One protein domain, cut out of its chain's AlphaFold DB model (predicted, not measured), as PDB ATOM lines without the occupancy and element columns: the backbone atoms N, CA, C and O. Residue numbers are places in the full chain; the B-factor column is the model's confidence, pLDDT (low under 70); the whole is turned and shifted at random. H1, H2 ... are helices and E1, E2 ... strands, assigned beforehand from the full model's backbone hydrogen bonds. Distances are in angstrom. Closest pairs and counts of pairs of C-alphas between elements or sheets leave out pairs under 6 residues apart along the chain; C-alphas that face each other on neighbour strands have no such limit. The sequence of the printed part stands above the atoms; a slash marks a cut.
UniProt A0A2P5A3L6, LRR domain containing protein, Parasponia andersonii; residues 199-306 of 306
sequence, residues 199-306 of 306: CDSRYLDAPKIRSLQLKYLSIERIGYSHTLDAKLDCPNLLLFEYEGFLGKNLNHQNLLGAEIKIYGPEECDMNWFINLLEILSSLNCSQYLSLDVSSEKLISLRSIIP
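What this domain is: This is residues 199 to 306 of the 306 residues of the protein "LRR domain containing protein" of Parasponia andersonii (UniProt A0A2P5A3L6). The chain winds in a few stacked turns, a short solenoid with one wall a flat sheet of four parallel strands, E2, E4, E5 and E6 in that order. The stretches that come back from the wall make the other side: the short strands E1 and E3, residues 245 to 256 and the helix H1; residues 295 to 306 fold back beyond the edge strand E6. The 108 printed residues hold E1, E2, E3, E4, E5, H1 and E6 along the chain, with 45 residues in these named elements, under half, and a mixed class. The whole is compact, with a radius of gyration of the C-alphas of 13.4 A and spans of 40 by 37 by 22 A.

How they stand to each other: E1, residues 208 to 210, is parallel to E3, residues 231 to 233, at 9 degrees; N 209 and O 231 are 2.9 A apart. E2, residues 216 to 220, is parallel to E4, residues 239 to 244, at 5 degrees, with N 219 and O 241 at 2.9 A. E4 is parallel to E5, residues 257 to 263, at 2 degrees, with N 261 and O 242 at 2.7 A. H1, residues 270 to 283, only grazes this sheet with residues 276 to 283; its closest C-alphas to E5 are Leu 283 and Ala 258, 7.6 A. In H1 every O i to N i+4 pair is within hydrogen-bond range. E5 is parallel to E6, residues 288 to 294, at 6 degrees, with N 260 and O 290 at 2.8 A. E5, H1 and E6 form a strand-helix-strand unit, two parallel neighbour strands with a helix between, its crossover right-handed.

Where its parts are: E1 begins at C-alpha 208, (35.793, 15.819, -34.253). E4 is 16.7 A long, E5 20.0 A, H1 20.4 A and E6 19.6 A, ending at C-alpha 294, (55.755, 33.041, -32.337).

The domain as a whole: The C-alphas farthest apart, of Leu 212 and Lys 297, are 40.2 A apart. The printed part has no cut; the link E4 to E5 is long. Mean pLDDT of the printed part is 79.9; residues 223 to 225, 249, 264 to 267 and 295 to 306 are under 70.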
ATOM      1  N   CYS A 199      42.831  25.234 -44.141       92.00
ATOM      2  CA  CYS A 199      43.505  26.513 -43.954       92.00
ATOM      3  C   CYS A 199      42.469  27.626 -43.837       92.00
ATOM      4  O   CYS A 199      41.559  27.740 -44.660       92.00
ATOM      5  N   ASP A 200      42.570  28.421 -42.779       87.00
ATOM      6  CA  ASP A 200      41.765  29.607 -42.509       87.00
ATOM      7  C   ASP A 200      40.240  29.417 -42.665       87.00
ATOM      8  O   ASP A 200      39.504  30.330 -43.062       87.00
ATOM      9  N   SER A 201      39.741  28.232 -42.312       86.06
ATOM     10  CA  SER A 201      38.312  27.907 -42.386       86.06
ATOM     11  C   SER A 201      37.518  28.570 -41.251       86.06
ATOM     12  O   SER A 201      37.877  28.474 -40.076       86.06
ATOM     13  N   ARG A 202      36.418  29.253 -41.595       81.25
ATOM     14  CA  ARG A 202      35.531  29.930 -40.629       81.25
ATOM     15  C   ARG A 202      34.598  28.939 -39.954       81.25
ATOM     16  O   ARG A 202      34.086  28.056 -40.629       81.25
ATOM     17  N   TYR A 203      34.284  29.201 -38.683       84.69
ATOM     18  CA  TYR A 203      33.359  28.408 -37.855       84.69
ATOM     19  C   TYR A 203      33.849  26.992 -37.522       84.69
ATOM     20  O   TYR A 203      33.048  26.132 -37.153       84.69
ATOM     21  N   LEU A 204      35.163  26.778 -37.648       85.44
ATOM     22  CA  LEU A 204      35.853  25.575 -37.213       85.44
ATOM     23  C   LEU A 204      36.450  25.816 -35.822       85.44
ATOM     24  O   LEU A 204      37.521  26.418 -35.707       85.44
ATOM     25  N   ASP A 205      35.760  25.368 -34.775       84.81
ATOM     26  CA  ASP A 205      36.139  25.665 -33.386       84.81
ATOM     27  C   ASP A 205      36.522  24.399 -32.612       84.81
ATOM     28  O   ASP A 205      37.583  24.355 -31.985       84.81
ATOM     29  N   ALA A 206      35.705  23.345 -32.689       88.38
ATOM     30  CA  ALA A 206      35.933  22.088 -31.979       88.38
ATOM     31  C   ALA A 206      35.576  20.846 -32.828       88.38
ATOM     32  O   ALA A 206      34.800  19.988 -32.379       88.38
ATOM     33  N   PRO A 207      36.146  20.699 -34.043       90.06
ATOM     34  CA  PRO A 207      35.810  19.593 -34.932       90.06
ATOM     35  C   PRO A 207      36.240  18.243 -34.356       90.06
ATOM     36  O   PRO A 207      37.326  18.107 -33.783       90.06
ATOM     37  N   LYS A 208      35.420  17.207 -34.569       92.38
ATOM     38  CA  LYS A 208      35.793  15.819 -34.253       92.38
ATOM     39  C   LYS A 208      36.205  15.070 -35.513       92.38
ATOM     40  O   LYS A 208      35.394  14.432 -36.180       92.38
ATOM     41  N   ILE A 209      37.492  15.104 -35.817       92.38
ATOM     42  CA  ILE A 209      38.043  14.436 -36.993       92.38
ATOM     43  C   ILE A 209      38.244  12.959 -36.656       92.38
ATOM     44  O   ILE A 209      39.097  12.616 -35.838       92.38
ATOM     45  N   ARG A 210      37.441  12.087 -37.278       92.56
ATOM     46  CA  ARG A 210      37.528  10.630 -37.111       92.56
ATOM     47  C   ARG A 210      37.787   9.955 -38.444       92.56
ATOM     48  O   ARG A 210      36.935  10.012 -39.328       92.56
ATOM     49  N   SER A 211      38.930   9.294 -38.590       92.88
ATOM     50  CA  SER A 211      39.243   8.554 -39.812       92.88
ATOM     51  C   SER A 211      40.267   7.456 -39.567       92.88
ATOM     52  O   SER A 211      41.319   7.675 -38.978       92.88
ATOM     53  N   LEU A 212      39.986   6.265 -40.094       92.19
ATOM     54  CA  LEU A 212      40.934   5.151 -40.077       92.19
ATOM     55  C   LEU A 212      41.937   5.206 -41.235       92.19
ATOM     56  O   LEU A 212      42.905   4.453 -41.215       92.19
ATOM     57  N   GLN A 213      41.703   6.026 -42.261       95.56
ATOM     58  CA  GLN A 213      42.557   6.077 -43.458       95.56
ATOM     59  C   GLN A 213      43.426   7.332 -43.526       95.56
ATOM     60  O   GLN A 213      44.385   7.356 -44.296       95.56
ATOM     61  N   LEU A 214      43.109   8.349 -42.720       96.88
ATOM     62  CA  LEU A 214      43.822   9.616 -42.735       96.88
ATOM     63  C   LEU A 214      45.258   9.412 -42.245       96.88
ATOM     64  O   LEU A 214      45.479   8.938 -41.133       96.88
ATOM     65  N   LYS A 215      46.215   9.777 -43.097       96.62
ATOM     66  CA  LYS A 215      47.664   9.693 -42.861       96.62
ATOM     67  C   LYS A 215      48.274  11.070 -42.631       96.62
ATOM     68  O   LYS A 215      49.240  11.172 -41.880       96.62
ATOM     69  N   TYR A 216      47.701  12.099 -43.250       97.62
ATOM     70  CA  TYR A 216      48.189  13.472 -43.204       97.62
ATOM     71  C   TYR A 216      47.048  14.408 -42.814       97.62
ATOM     72  O   TYR A 216      45.969  14.365 -43.412       97.62
ATOM     73  N   LEU A 217      47.284  15.237 -41.802       96.31
ATOM     74  CA  LEU A 217      46.359  16.279 -41.375       96.31
ATOM     75  C   LEU A 217      47.132  17.580 -41.205       96.31
ATOM     76  O   LEU A 217      48.055  17.630 -40.398       96.31
ATOM     77  N   SER A 218      46.725  18.615 -41.929       95.50
ATOM     78  CA  SER A 218      47.278  19.960 -41.803       95.50
ATOM     79  C   SER A 218      46.157  20.936 -41.463       95.50
ATOM     80  O   SER A 218      45.118  20.948 -42.129       95.50
ATOM     81  N   ILE A 219      46.318  21.696 -40.379       92.88
ATOM     82  CA  ILE A 219      45.348  22.703 -39.943       92.88
ATOM     83  C   ILE A 219      46.060  24.029 -39.687       92.88
ATOM     84  O   ILE A 219      46.842  24.154 -38.751       92.88
ATOM     85  N   GLU A 220      45.712  25.038 -40.472       91.44
ATOM     86  CA  GLU A 220      46.281  26.381 -40.416       91.44
ATOM     87  C   GLU A 220      45.179  27.404 -40.094       91.44
ATOM     88  O   GLU A 220      44.112  27.420 -40.711       91.44
ATOM     89  N   ARG A 221      45.411  28.246 -39.085       85.00
ATOM     90  CA  ARG A 221      44.498  29.277 -38.567       85.00
ATOM     91  C   ARG A 221      45.272  30.569 -38.301       85.00
ATOM     92  O   ARG A 221      45.452  30.970 -37.153       85.00
ATOM     93  N   ILE A 222      45.727  31.225 -39.363       76.56
ATOM     94  CA  ILE A 222      46.468  32.492 -39.276       76.56
ATOM     95  C   ILE A 222      45.503  33.671 -39.101       76.56
ATOM     96  O   ILE A 222      45.789  34.615 -38.367       76.56
ATOM     97  N   GLY A 223      44.326  33.614 -39.730       69.25
ATOM     98  CA  GLY A 223      43.365  34.721 -39.744       69.25
ATOM     99  C   GLY A 223      42.458  34.855 -38.513       69.25
ATOM    100  O   GLY A 223      41.611  35.750 -38.494       69.25
ATOM    101  N   TYR A 224      42.573  33.981 -37.506       66.62
ATOM    102  CA  TYR A 224      41.600  33.887 -36.410       66.62
ATOM    103  C   TYR A 224      42.278  33.855 -35.047       66.62
ATOM    104  O   TYR A 224      43.177  33.059 -34.828       66.62
ATOM    105  N   SER A 225      41.783  34.661 -34.105       63.31
ATOM    106  CA  SER A 225      42.257  34.690 -32.712       63.31
ATOM    107  C   SER A 225      41.643  33.604 -31.823       63.31
ATOM    108  O   SER A 225      41.959  33.512 -30.637       63.31
ATOM    109  N   HIS A 226      40.734  32.796 -32.370       72.56
ATOM    110  CA  HIS A 226      40.073  31.731 -31.630       72.56
ATOM    111  C   HIS A 226      40.915  30.461 -31.633       72.56
ATOM    112  O   HIS A 226      41.516  30.079 -32.637       72.56
ATOM    113  N   THR A 227      40.925  29.795 -30.487       76.12
ATOM    114  CA  THR A 227      41.648  28.549 -30.273       76.12
ATOM    115  C   THR A 227      40.964  27.379 -30.977       76.12
ATOM    116  O   THR A 227      39.743  27.382 -31.140       76.12
ATOM    117  N   LEU A 228      41.733  26.374 -31.404       80.12
ATOM    118  CA  LEU A 228      41.195  25.123 -31.951       80.12
ATOM    119  C   LEU A 228      41.157  24.032 -30.871       80.12
ATOM    120  O   LEU A 228      42.208  23.584 -30.419       80.12
ATOM    121  N   ASP A 229      39.961  23.563 -30.516       84.69
ATOM    122  CA  ASP A 229      39.733  22.450 -29.580       84.69
ATOM    123  C   ASP A 229      39.382  21.151 -30.334       84.69
ATOM    124  O   ASP A 229      38.371  20.488 -30.068       84.69
ATOM    125  N   ALA A 230      40.201  20.801 -31.330       85.00
ATOM    126  CA  ALA A 230      39.948  19.659 -32.203       85.00
ATOM    127  C   ALA A 230      40.108  18.316 -31.471       85.00
ATOM    128  O   ALA A 230      41.109  18.040 -30.809       85.00
ATOM    129  N   LYS A 231      39.145  17.412 -31.665       89.25
ATOM    130  CA  LYS A 231      39.234  16.031 -31.177       89.25
ATOM    131  C   LYS A 231      39.606  15.112 -32.323       89.25
ATOM    132  O   LYS A 231      38.785  14.846 -33.197       89.25
ATOM    133  N   LEU A 232      40.829  14.607 -32.281       89.88
ATOM    134  CA  LEU A 232      41.348  13.687 -33.282       89.88
ATOM    135  C   LEU A 232      41.130  12.237 -32.824       89.88
ATOM    136  O   LEU A 232      41.438  11.874 -31.688       89.88
ATOM    137  N   ASP A 233      40.566  11.416 -33.700       90.12
ATOM    138  CA  ASP A 233      40.422   9.964 -33.554       90.12
ATOM    139  C   ASP A 233      40.876   9.324 -34.870       90.12
ATOM    140  O   ASP A 233      40.079   8.876 -35.704       90.12
ATOM    141  N   CYS A 234      42.187   9.415 -35.101       91.75
ATOM    142  CA  CYS A 234      42.839   9.036 -36.348       91.75
ATOM    143  C   CYS A 234      44.025   8.105 -36.052       91.75
ATOM    144  O   CYS A 234      45.175   8.538 -36.095       91.75
ATOM    145  N   PRO A 235      43.785   6.818 -35.748       90.19
ATOM    146  CA  PRO A 235      44.830   5.914 -35.255       90.19
ATOM    147  C   PRO A 235      45.967   5.651 -36.252       90.19
ATOM    148  O   PRO A 235      47.031   5.199 -35.843       90.19
ATOM    149  N   ASN A 236      45.746   5.918 -37.543       92.69
ATOM    150  CA  ASN A 236      46.738   5.756 -38.609       92.69
ATOM    151  C   ASN A 236      47.329   7.096 -39.085       92.69
ATOM    152  O   ASN A 236      47.984   7.132 -40.130       92.69
ATOM    153  N   LEU A 237      47.099   8.182 -38.338       94.75
ATOM    154  CA  LEU A 237      47.670   9.486 -38.641       94.75
ATOM    155  C   LEU A 237      49.189   9.424 -38.466       94.75
ATOM    156  O   LEU A 237      49.691   9.059 -37.406       94.75
ATOM    157  N   LEU A 238      49.924   9.754 -39.524       94.25
ATOM    158  CA  LEU A 238      51.384   9.691 -39.552       94.25
ATOM    159  C   LEU A 238      51.994  11.065 -39.294       94.25
ATOM    160  O   LEU A 238      52.964  11.169 -38.545       94.25
ATOM    161  N   LEU A 239      51.425  12.092 -39.923       94.56
ATOM    162  CA  LEU A 239      51.908  13.461 -39.860       94.56
ATOM    163  C   LEU A 239      50.775  14.405 -39.468       94.56
ATOM    164  O   LEU A 239      49.686  14.354 -40.050       94.56
ATOM    165  N   PHE A 240      51.070  15.275 -38.510       93.31
ATOM    166  CA  PHE A 240      50.192  16.362 -38.106       93.31
ATOM    167  C   PHE A 240      50.909  17.704 -38.218       93.31
ATOM    168  O   PHE A 240      51.954  17.910 -37.605       93.31
ATOM    169  N   GLU A 241      50.324  18.614 -38.980       93.62
ATOM    170  CA  GLU A 241      50.774  19.993 -39.099       93.62
ATOM    171  C   GLU A 241      49.719  20.911 -38.488       93.62
ATOM    172  O   GLU A 241      48.521  20.790 -38.765       93.62
ATOM    173  N   TYR A 242      50.165  21.823 -37.634       91.19
ATOM    174  CA  TYR A 242      49.305  22.803 -36.997       91.19
ATOM    175  C   TYR A 242      49.941  24.180 -37.035       91.19
ATOM    176  O   TYR A 242      51.077  24.342 -36.600       91.19
ATOM    177  N   GLU A 243      49.179  25.182 -37.451       90.56
ATOM    178  CA  GLU A 243      49.542  26.584 -37.319       90.56
ATOM    179  C   GLU A 243      48.364  27.373 -36.738       90.56
ATOM    180  O   GLU A 243      47.290  27.394 -37.330       90.56
ATOM    181  N   GLY A 244      48.512  28.020 -35.579       88.38
ATOM    182  CA  GLY A 244      47.404  28.779 -34.982       88.38
ATOM    183  C   GLY A 244      47.510  29.035 -33.479       88.38
ATOM    184  O   GLY A 244      48.559  28.867 -32.860       88.38
ATOM    185  N   PHE A 245      46.391  29.416 -32.858       84.06
ATOM    186  CA  PHE A 245      46.285  29.585 -31.401       84.06
ATOM    187  C   PHE A 245      45.883  28.271 -30.726       84.06
ATOM    188  O   PHE A 245      44.880  27.660 -31.091       84.06
ATOM    189  N   LEU A 246      46.649  27.814 -29.735       73.88
ATOM    190  CA  LEU A 246      46.381  26.534 -29.070       73.88
ATOM    191  C   LEU A 246      45.065  26.524 -28.283       73.88
ATOM    192  O   LEU A 246      44.849  27.380 -27.427       73.88
ATOM    193  N   GLY A 247      44.241  25.499 -28.517       75.50
ATOM    194  CA  GLY A 247      43.163  25.097 -27.609       75.50
ATOM    195  C   GLY A 247      43.662  24.268 -26.431       75.50
ATOM    196  O   GLY A 247      44.861  24.148 -26.193       75.50
ATOM    197  N   LYS A 248      42.727  23.713 -25.664       70.19
ATOM    198  CA  LYS A 248      42.984  22.932 -24.444       70.19
ATOM    199  C   LYS A 248      42.987  21.427 -24.666       70.19
ATOM    200  O   LYS A 248      43.340  20.686 -23.760       70.19
ATOM    201  N   ASN A 249      42.512  20.956 -25.817       67.06
ATOM    202  CA  ASN A 249      42.259  19.534 -26.007       67.06
ATOM    203  C   ASN A 249      42.782  19.049 -27.352       67.06
ATOM    204  O   ASN A 249      42.251  19.419 -28.393       67.06
ATOM    205  N   LEU A 250      43.748  18.137 -27.293       71.44
ATOM    206  CA  LEU A 250      44.073  17.197 -28.356       71.44
ATOM    207  C   LEU A 250      44.101  15.802 -27.727       71.44
ATOM    208  O   LEU A 250      44.712  15.587 -26.682       71.44
ATOM    209  N   ASN A 251      43.388  14.850 -28.326       73.06
ATOM    210  CA  ASN A 251      43.442  13.463 -27.863       73.06
ATOM    211  C   ASN A 251      44.821  12.865 -28.157       73.06
ATOM    212  O   ASN A 251      45.464  13.252 -29.134       73.06
ATOM    213  N   HIS A 252      45.216  11.858 -27.375       72.62
ATOM    214  CA  HIS A 252      46.439  11.105 -27.636       72.62
ATOM    215  C   HIS A 252      46.466  10.534 -29.061       72.62
ATOM    216  O   HIS A 252      45.542   9.826 -29.465       72.62
ATOM    217  N   GLN A 253      47.533  10.835 -29.796       81.38
ATOM    218  CA  GLN A 253      47.859  10.273 -31.105       81.38
ATOM    219  C   GLN A 253      49.173   9.498 -31.007       81.38
ATOM    220  O   GLN A 253      49.908   9.657 -30.042       81.38
ATOM    221  N   ASN A 254      49.469   8.664 -32.002       84.06
ATOM    222  CA  ASN A 254      50.776   8.022 -32.157       84.06
ATOM    223  C   ASN A 254      51.347   8.426 -33.513       84.06
ATOM    224  O   ASN A 254      51.137   7.730 -34.506       84.06
ATOM    225  N   LEU A 255      52.024   9.571 -33.557       87.00
ATOM    226  CA  LEU A 255      52.492  10.153 -34.811       87.00
ATOM    227  C   LEU A 255      53.909   9.685 -35.169       87.00
ATOM    228  O   LEU A 255      54.743   9.381 -34.309       87.00
ATOM    229  N   LEU A 256      54.218   9.673 -36.468       85.81
ATOM    230  CA  LEU A 256      55.610   9.624 -36.914       85.81
ATOM    231  C   LEU A 256      56.267  10.978 -36.670       85.81
ATOM    232  O   LEU A 256      57.340  11.033 -36.070       85.81
ATOM    233  N   GLY A 257      55.594  12.062 -37.048       89.12
ATOM    234  CA  GLY A 257      56.057  13.395 -36.709       89.12
ATOM    235  C   GLY A 257      54.963  14.442 -36.661       89.12
ATOM    236  O   GLY A 257      53.831  14.213 -37.096       89.12
ATOM    237  N   ALA A 258      55.323  15.593 -36.105       90.81
ATOM    238  CA  ALA A 258      54.458  16.756 -36.064       90.81
ATOM    239  C   ALA A 258      55.242  18.054 -36.270       90.81
ATOM    240  O   ALA A 258      56.376  18.195 -35.799       90.81
ATOM    241  N   GLU A 259      54.613  19.010 -36.946       92.19
ATOM    242  CA  GLU A 259      55.089  20.384 -37.074       92.19
ATOM    243  C   GLU A 259      54.038  21.330 -36.505       92.19
ATOM    244  O   GLU A 259      52.907  21.390 -36.978       92.19
ATOM    245  N   ILE A 260      54.405  22.026 -35.435       89.50
ATOM    246  CA  ILE A 260      53.487  22.815 -34.627       89.50
ATOM    247  C   ILE A 260      54.007  24.248 -34.571       89.50
ATOM    248  O   ILE A 260      55.020  24.526 -33.931       89.50
ATOM    249  N   LYS A 261      53.291  25.168 -35.208       89.62
ATOM    250  CA  LYS A 261      53.527  26.605 -35.145       89.62
ATOM    251  C   LYS A 261      52.418  27.283 -34.352       89.62
ATOM    252  O   LYS A 261      51.236  27.168 -34.659       89.62
ATOM    253  N   ILE A 262      52.782  27.979 -33.286       86.25
ATOM    254  CA  ILE A 262      51.818  28.536 -32.342       86.25
ATOM    255  C   ILE A 262      51.980  30.038 -32.257       86.25
ATOM    256  O   ILE A 262      53.073  30.546 -31.999       86.25
ATOM    257  N   TYR A 263      50.854  30.727 -32.382       82.75
ATOM    258  CA  TYR A 263      50.739  32.129 -32.024       82.75
ATOM    259  C   TYR A 263      50.500  32.224 -30.517       82.75
ATOM    260  O   TYR A 263      49.457  31.820 -29.997       82.75
ATOM    261  N   GLY A 264      51.528  32.668 -29.795       68.69
ATOM    262  CA  GLY A 264      51.471  32.831 -28.350       68.69
ATOM    263  C   GLY A 264      50.536  33.983 -27.960       68.69
ATOM    264  O   GLY A 264      50.454  34.974 -28.688       68.69
ATOM    265  N   PRO A 265      49.837  33.890 -26.815       68.62
ATOM    266  CA  PRO A 265      49.105  35.025 -26.264       68.62
ATOM    267  C   PRO A 265      50.058  36.182 -25.927       68.62
ATOM    268  O   PRO A 265      51.262  35.980 -25.738       68.62
ATOM    269  N   GLU A 266      49.509  37.394 -25.787       62.66
ATOM    270  CA  GLU A 266      50.270  38.579 -25.349       62.66
ATOM    271  C   GLU A 266      50.997  38.344 -24.010       62.66
ATOM    272  O   GLU A 266      52.100  38.856 -23.793       62.66
ATOM    273  N   GLU A 267      50.416  37.507 -23.143       64.62
ATOM    274  CA  GLU A 267      50.999  37.060 -21.881       64.62
ATOM    275  C   GLU A 267      50.989  35.527 -21.799       64.62
ATOM    276  O   GLU A 267      49.940  34.893 -21.702       64.62
ATOM    277  N   CYS A 268      52.176  34.918 -21.844       71.38
ATOM    278  CA  CYS A 268      52.355  33.486 -21.611       71.38
ATOM    279  C   CYS A 268      52.494  33.239 -20.102       71.38
ATOM    280  O   CYS A 268      53.544  33.529 -19.523       71.38
ATOM    281  N   ASP A 269      51.446  32.721 -19.460       78.44
ATOM    282  CA  ASP A 269      51.490  32.305 -18.057       78.44
ATOM    283  C   ASP A 269      51.906  30.826 -17.912       78.44
ATOM    284  O   ASP A 269      52.066  30.083 -18.884       78.44
ATOM    285  N   MET A 270      52.098  30.376 -16.670       81.62
ATOM    286  CA  MET A 270      52.462  28.980 -16.401       81.62
ATOM    287  C   MET A 270      51.379  27.990 -16.853       81.62
ATOM    288  O   MET A 270      51.713  26.865 -17.219       81.62
ATOM    289  N   ASN A 271      50.103  28.388 -16.858       81.88
ATOM    290  CA  ASN A 271      49.013  27.515 -17.294       81.88
ATOM    291  C   ASN A 271      49.076  27.266 -18.802       81.88
ATOM    292  O   ASN A 271      48.882  26.137 -19.245       81.88
ATOM    293  N   TRP A 272      49.392  28.300 -19.585       81.56
ATOM    294  CA  TRP A 272      49.609  28.178 -21.021       81.56
ATOM    295  C   TRP A 272      50.762  27.218 -21.330       81.56
ATOM    296  O   TRP A 272      50.621  26.345 -22.184       81.56
ATOM    297  N   PHE A 273      51.873  27.321 -20.593       80.50
ATOM    298  CA  PHE A 273      53.014  26.423 -20.778       80.50
ATOM    299  C   PHE A 273      52.691  24.972 -20.395       80.50
ATOM    300  O   PHE A 273      53.079  24.049 -21.107       80.50
ATOM    301  N   ILE A 274      51.945  24.757 -19.305       83.38
ATOM    302  CA  ILE A 274      51.472  23.421 -18.915       83.38
ATOM    303  C   ILE A 274      50.578  22.833 -20.013       83.38
ATOM    304  O   ILE A 274      50.815  21.707 -20.438       83.38
ATOM    305  N   ASN A 275      49.628  23.611 -20.534       83.69
ATOM    306  CA  ASN A 275      48.749  23.179 -21.621       83.69
ATOM    307  C   ASN A 275      49.528  22.830 -22.901       83.69
ATOM    308  O   ASN A 275      49.253  21.822 -23.546       83.69
ATOM    309  N   LEU A 276      50.546  23.625 -23.251       83.69
ATOM    310  CA  LEU A 276      51.451  23.311 -24.358       83.69
ATOM    311  C   LEU A 276      52.140  21.959 -24.135       83.69
ATOM    312  O   LEU A 276      52.126  21.117 -25.026       83.69
ATOM    313  N   LEU A 277      52.721  21.730 -22.955       84.19
ATOM    314  CA  LEU A 277      53.379  20.459 -22.646       84.19
ATOM    315  C   LEU A 277      52.409  19.273 -22.695       84.19
ATOM    316  O   LEU A 277      52.777  18.222 -23.218       84.19
ATOM    317  N   GLU A 278      51.184  19.439 -22.196       85.62
ATOM    318  CA  GLU A 278      50.139  18.412 -22.261       85.62
ATOM    319  C   GLU A 278      49.816  18.045 -23.715       85.62
ATOM    320  O   GLU A 278      49.840  16.865 -24.065       85.62
ATOM    321  N   ILE A 279      49.639  19.039 -24.588       83.38
ATOM    322  CA  ILE A 279      49.400  18.836 -26.023       83.38
ATOM    323  C   ILE A 279      50.579  18.143 -26.702       83.38
ATOM    324  O   ILE A 279      50.402  17.154 -27.405       83.38
ATOM    325  N   LEU A 280      51.804  18.621 -26.488       85.00
ATOM    326  CA  LEU A 280      52.979  18.002 -27.105       85.00
ATOM    327  C   LEU A 280      53.152  16.553 -26.631       85.00
ATOM    328  O   LEU A 280      53.489  15.676 -27.426       85.00
ATOM    329  N   SER A 281      52.859  16.282 -25.354       84.75
ATOM    330  CA  SER A 281      52.866  14.922 -24.811       84.75
ATOM    331  C   SER A 281      51.771  14.042 -25.419       84.75
ATOM    332  O   SER A 281      51.976  12.839 -25.590       84.75
ATOM    333  N   SER A 282      50.628  14.624 -25.801       85.56
ATOM    334  CA  SER A 282      49.533  13.874 -26.403       85.56
ATOM    335  C   SER A 282      49.837  13.431 -27.834       85.56
ATOM    336  O   SER A 282      49.318  12.408 -28.263       85.56
ATOM    337  N   LEU A 283      50.704  14.136 -28.564       85.31
ATOM    338  CA  LEU A 283      51.075  13.777 -29.939       85.31
ATOM    339  C   LEU A 283      51.920  12.494 -30.036       85.31
ATOM    340  O   LEU A 283      51.903  11.847 -31.083       85.31
ATOM    341  N   ASN A 284      52.664  12.152 -28.972       86.00
ATOM    342  CA  ASN A 284      53.515  10.957 -28.866       86.00
ATOM    343  C   ASN A 284      54.312  10.656 -30.157       86.00
ATOM    344  O   ASN A 284      54.193   9.583 -30.754       86.00
ATOM    345  N   CYS A 285      55.077  11.647 -30.625       87.00
ATOM    346  CA  CYS A 285      55.836  11.559 -31.872       87.00
ATOM    347  C   CYS A 285      57.022  10.598 -31.736       87.00
ATOM    348  O   CYS A 285      57.790  10.682 -30.780       87.00
ATOM    349  N   SER A 286      57.196   9.714 -32.720       83.50
ATOM    350  CA  SER A 286      58.254   8.692 -32.709       83.50
ATOM    351  C   SER A 286      59.511   9.043 -33.511       83.50
ATOM    352  O   SER A 286      60.540   8.412 -33.283       83.50
ATOM    353  N   GLN A 287      59.450  10.007 -34.441       88.00
ATOM    354  CA  GLN A 287      60.593  10.392 -35.284       88.00
ATOM    355  C   GLN A 287      60.984  11.858 -35.137       88.00
ATOM    356  O   GLN A 287      62.163  12.146 -34.975       88.00
ATOM    357  N   TYR A 288      60.035  12.794 -35.224       89.62
ATOM    358  CA  TYR A 288      60.360  14.212 -35.072       89.62
ATOM    359  C   TYR A 288      59.200  15.037 -34.527       89.62
ATOM    360  O   TYR A 288      58.030  14.739 -34.747       89.62
ATOM    361  N   LEU A 289      59.555  16.118 -33.846       89.44
ATOM    362  CA  LEU A 289      58.635  17.151 -33.403       89.44
ATOM    363  C   LEU A 289      59.308  18.497 -33.659       89.44
ATOM    364  O   LEU A 289      60.361  18.774 -33.085       89.44
ATOM    365  N   SER A 290      58.716  19.300 -34.539       90.25
ATOM    366  CA  SER A 290      59.109  20.689 -34.772       90.25
ATOM    367  C   SER A 290      58.122  21.598 -34.058       90.25
ATOM    368  O   SER A 290      56.911  21.454 -34.223       90.25
ATOM    369  N   LEU A 291      58.642  22.517 -33.253       88.56
ATOM    370  CA  LEU A 291      57.857  23.509 -32.535       88.56
ATOM    371  C   LEU A 291      58.391  24.900 -32.879       88.56
ATOM    372  O   LEU A 291      59.577  25.171 -32.684       88.56
ATOM    373  N   ASP A 292      57.512  25.772 -33.358       86.88
ATOM    374  CA  ASP A 292      57.761  27.201 -33.526       86.88
ATOM    375  C   ASP A 292      56.732  27.973 -32.698       86.88
ATOM    376  O   ASP A 292      55.532  27.899 -32.942       86.88
ATOM    377  N   VAL A 293      57.187  28.704 -31.686       81.94
ATOM    378  CA  VAL A 293      56.320  29.573 -30.889       81.94
ATOM    379  C   VAL A 293      56.636  31.009 -31.267       81.94
ATOM    380  O   VAL A 293      57.682  31.546 -30.904       81.94
ATOM    381  N   SER A 294      55.704  31.632 -31.979       75.06
ATOM    382  CA  SER A 294      55.755  33.041 -32.337       75.06
ATOM    383  C   SER A 294      55.004  33.852 -31.283       75.06
ATOM    384  O   SER A 294      53.784  33.772 -31.168       75.06
ATOM    385  N   SER A 295      55.730  34.646 -30.503       64.19
ATOM    386  CA  SER A 295      55.176  35.704 -29.652       64.19
ATOM    387  C   SER A 295      55.964  36.974 -29.936       64.19
ATOM    388  O   SER A 295      57.178  36.903 -30.124       64.19
ATOM    389  N   GLU A 296      55.315  38.143 -29.922       53.06
ATOM    390  CA  GLU A 296      55.999  39.434 -30.109       53.06
ATOM    391  C   GLU A 296      57.170  39.657 -29.122       53.06
ATOM    392  O   GLU A 296      58.007  40.530 -29.350       53.06
ATOM    393  N   LYS A 297      57.273  38.860 -28.041       48.25
ATOM    394  CA  LYS A 297      58.354  38.915 -27.041       48.25
ATOM    395  C   LYS A 297      59.247  37.669 -26.950       48.25
ATOM    396  O   LYS A 297      60.280  37.750 -26.284       48.25
ATOM    397  N   LEU A 298      58.906  36.533 -27.568       43.34
ATOM    398  CA  LEU A 298      59.702  35.300 -27.457       43.34
ATOM    399  C   LEU A 298      60.520  35.060 -28.726       43.34
ATOM    400  O   LEU A 298      59.992  34.848 -29.811       43.34
ATOM    401  N   ILE A 299      61.840  35.072 -28.555       39.78
ATOM    402  CA  ILE A 299      62.811  34.621 -29.549       39.78
ATOM    403  C   ILE A 299      62.523  33.140 -29.835       39.78
ATOM    404  O   ILE A 299      62.489  32.335 -28.904       39.78
ATOM    405  N   SER A 300      62.311  32.802 -31.109       40.06
ATOM    406  CA  SER A 300      61.943  31.471 -31.600       40.06
ATOM    407  C   SER A 300      62.788  30.357 -30.968       40.06
ATOM    408  O   SER A 300      63.989  30.243 -31.223       40.06
ATOM    409  N   LEU A 301      62.160  29.508 -30.153       40.00
ATOM    410  CA  LEU A 301      62.764  28.279 -29.643       40.00
ATOM    411  C   LEU A 301      62.582  27.180 -30.691       40.00
ATOM    412  O   LEU A 301      61.509  26.602 -30.788       40.00
ATOM    413  N   ARG A 302      63.631  26.875 -31.462       37.28
ATOM    414  CA  ARG A 302      63.673  25.667 -32.296       37.28
ATOM    415  C   ARG A 302      64.271  24.520 -31.490       37.28
ATOM    416  O   ARG A 302      65.472  24.523 -31.224       37.28
ATOM    417  N   SER A 303      63.460  23.531 -31.130       37.34
ATOM    418  CA  SER A 303      63.945  22.241 -30.628       37.34
ATOM    419  C   SER A 303      63.754  21.167 -31.694       37.34
ATOM    420  O   SER A 303      62.634  20.950 -32.142       37.34
ATOM    421  N   ILE A 304      64.839  20.491 -32.070       32.47
ATOM    422  CA  ILE A 304      64.819  19.232 -32.822       32.47
ATOM    423  C   ILE A 304      65.149  18.152 -31.790       32.47
ATOM    424  O   ILE A 304      66.232  18.192 -31.201       32.47
ATOM    425  N   ILE A 305      64.214  17.247 -31.501       36.81
ATOM    426  CA  ILE A 305      64.496  16.078 -30.651       36.81
ATOM    427  C   ILE A 305      65.203  15.020 -31.530       36.81
ATOM    428  O   ILE A 305      64.776  14.852 -32.673       36.81
ATOM    429  N   PRO A 306      66.294  14.382 -31.055       34.53
ATOM    430  CA  PRO A 306      67.045  13.368 -31.802       34.53
ATOM    431  C   PRO A 306      66.330  12.024 -31.958       34.53
ATOM    432  O   PRO A 306      65.511  11.679 -31.074       34.53
TER     433      PRO A 306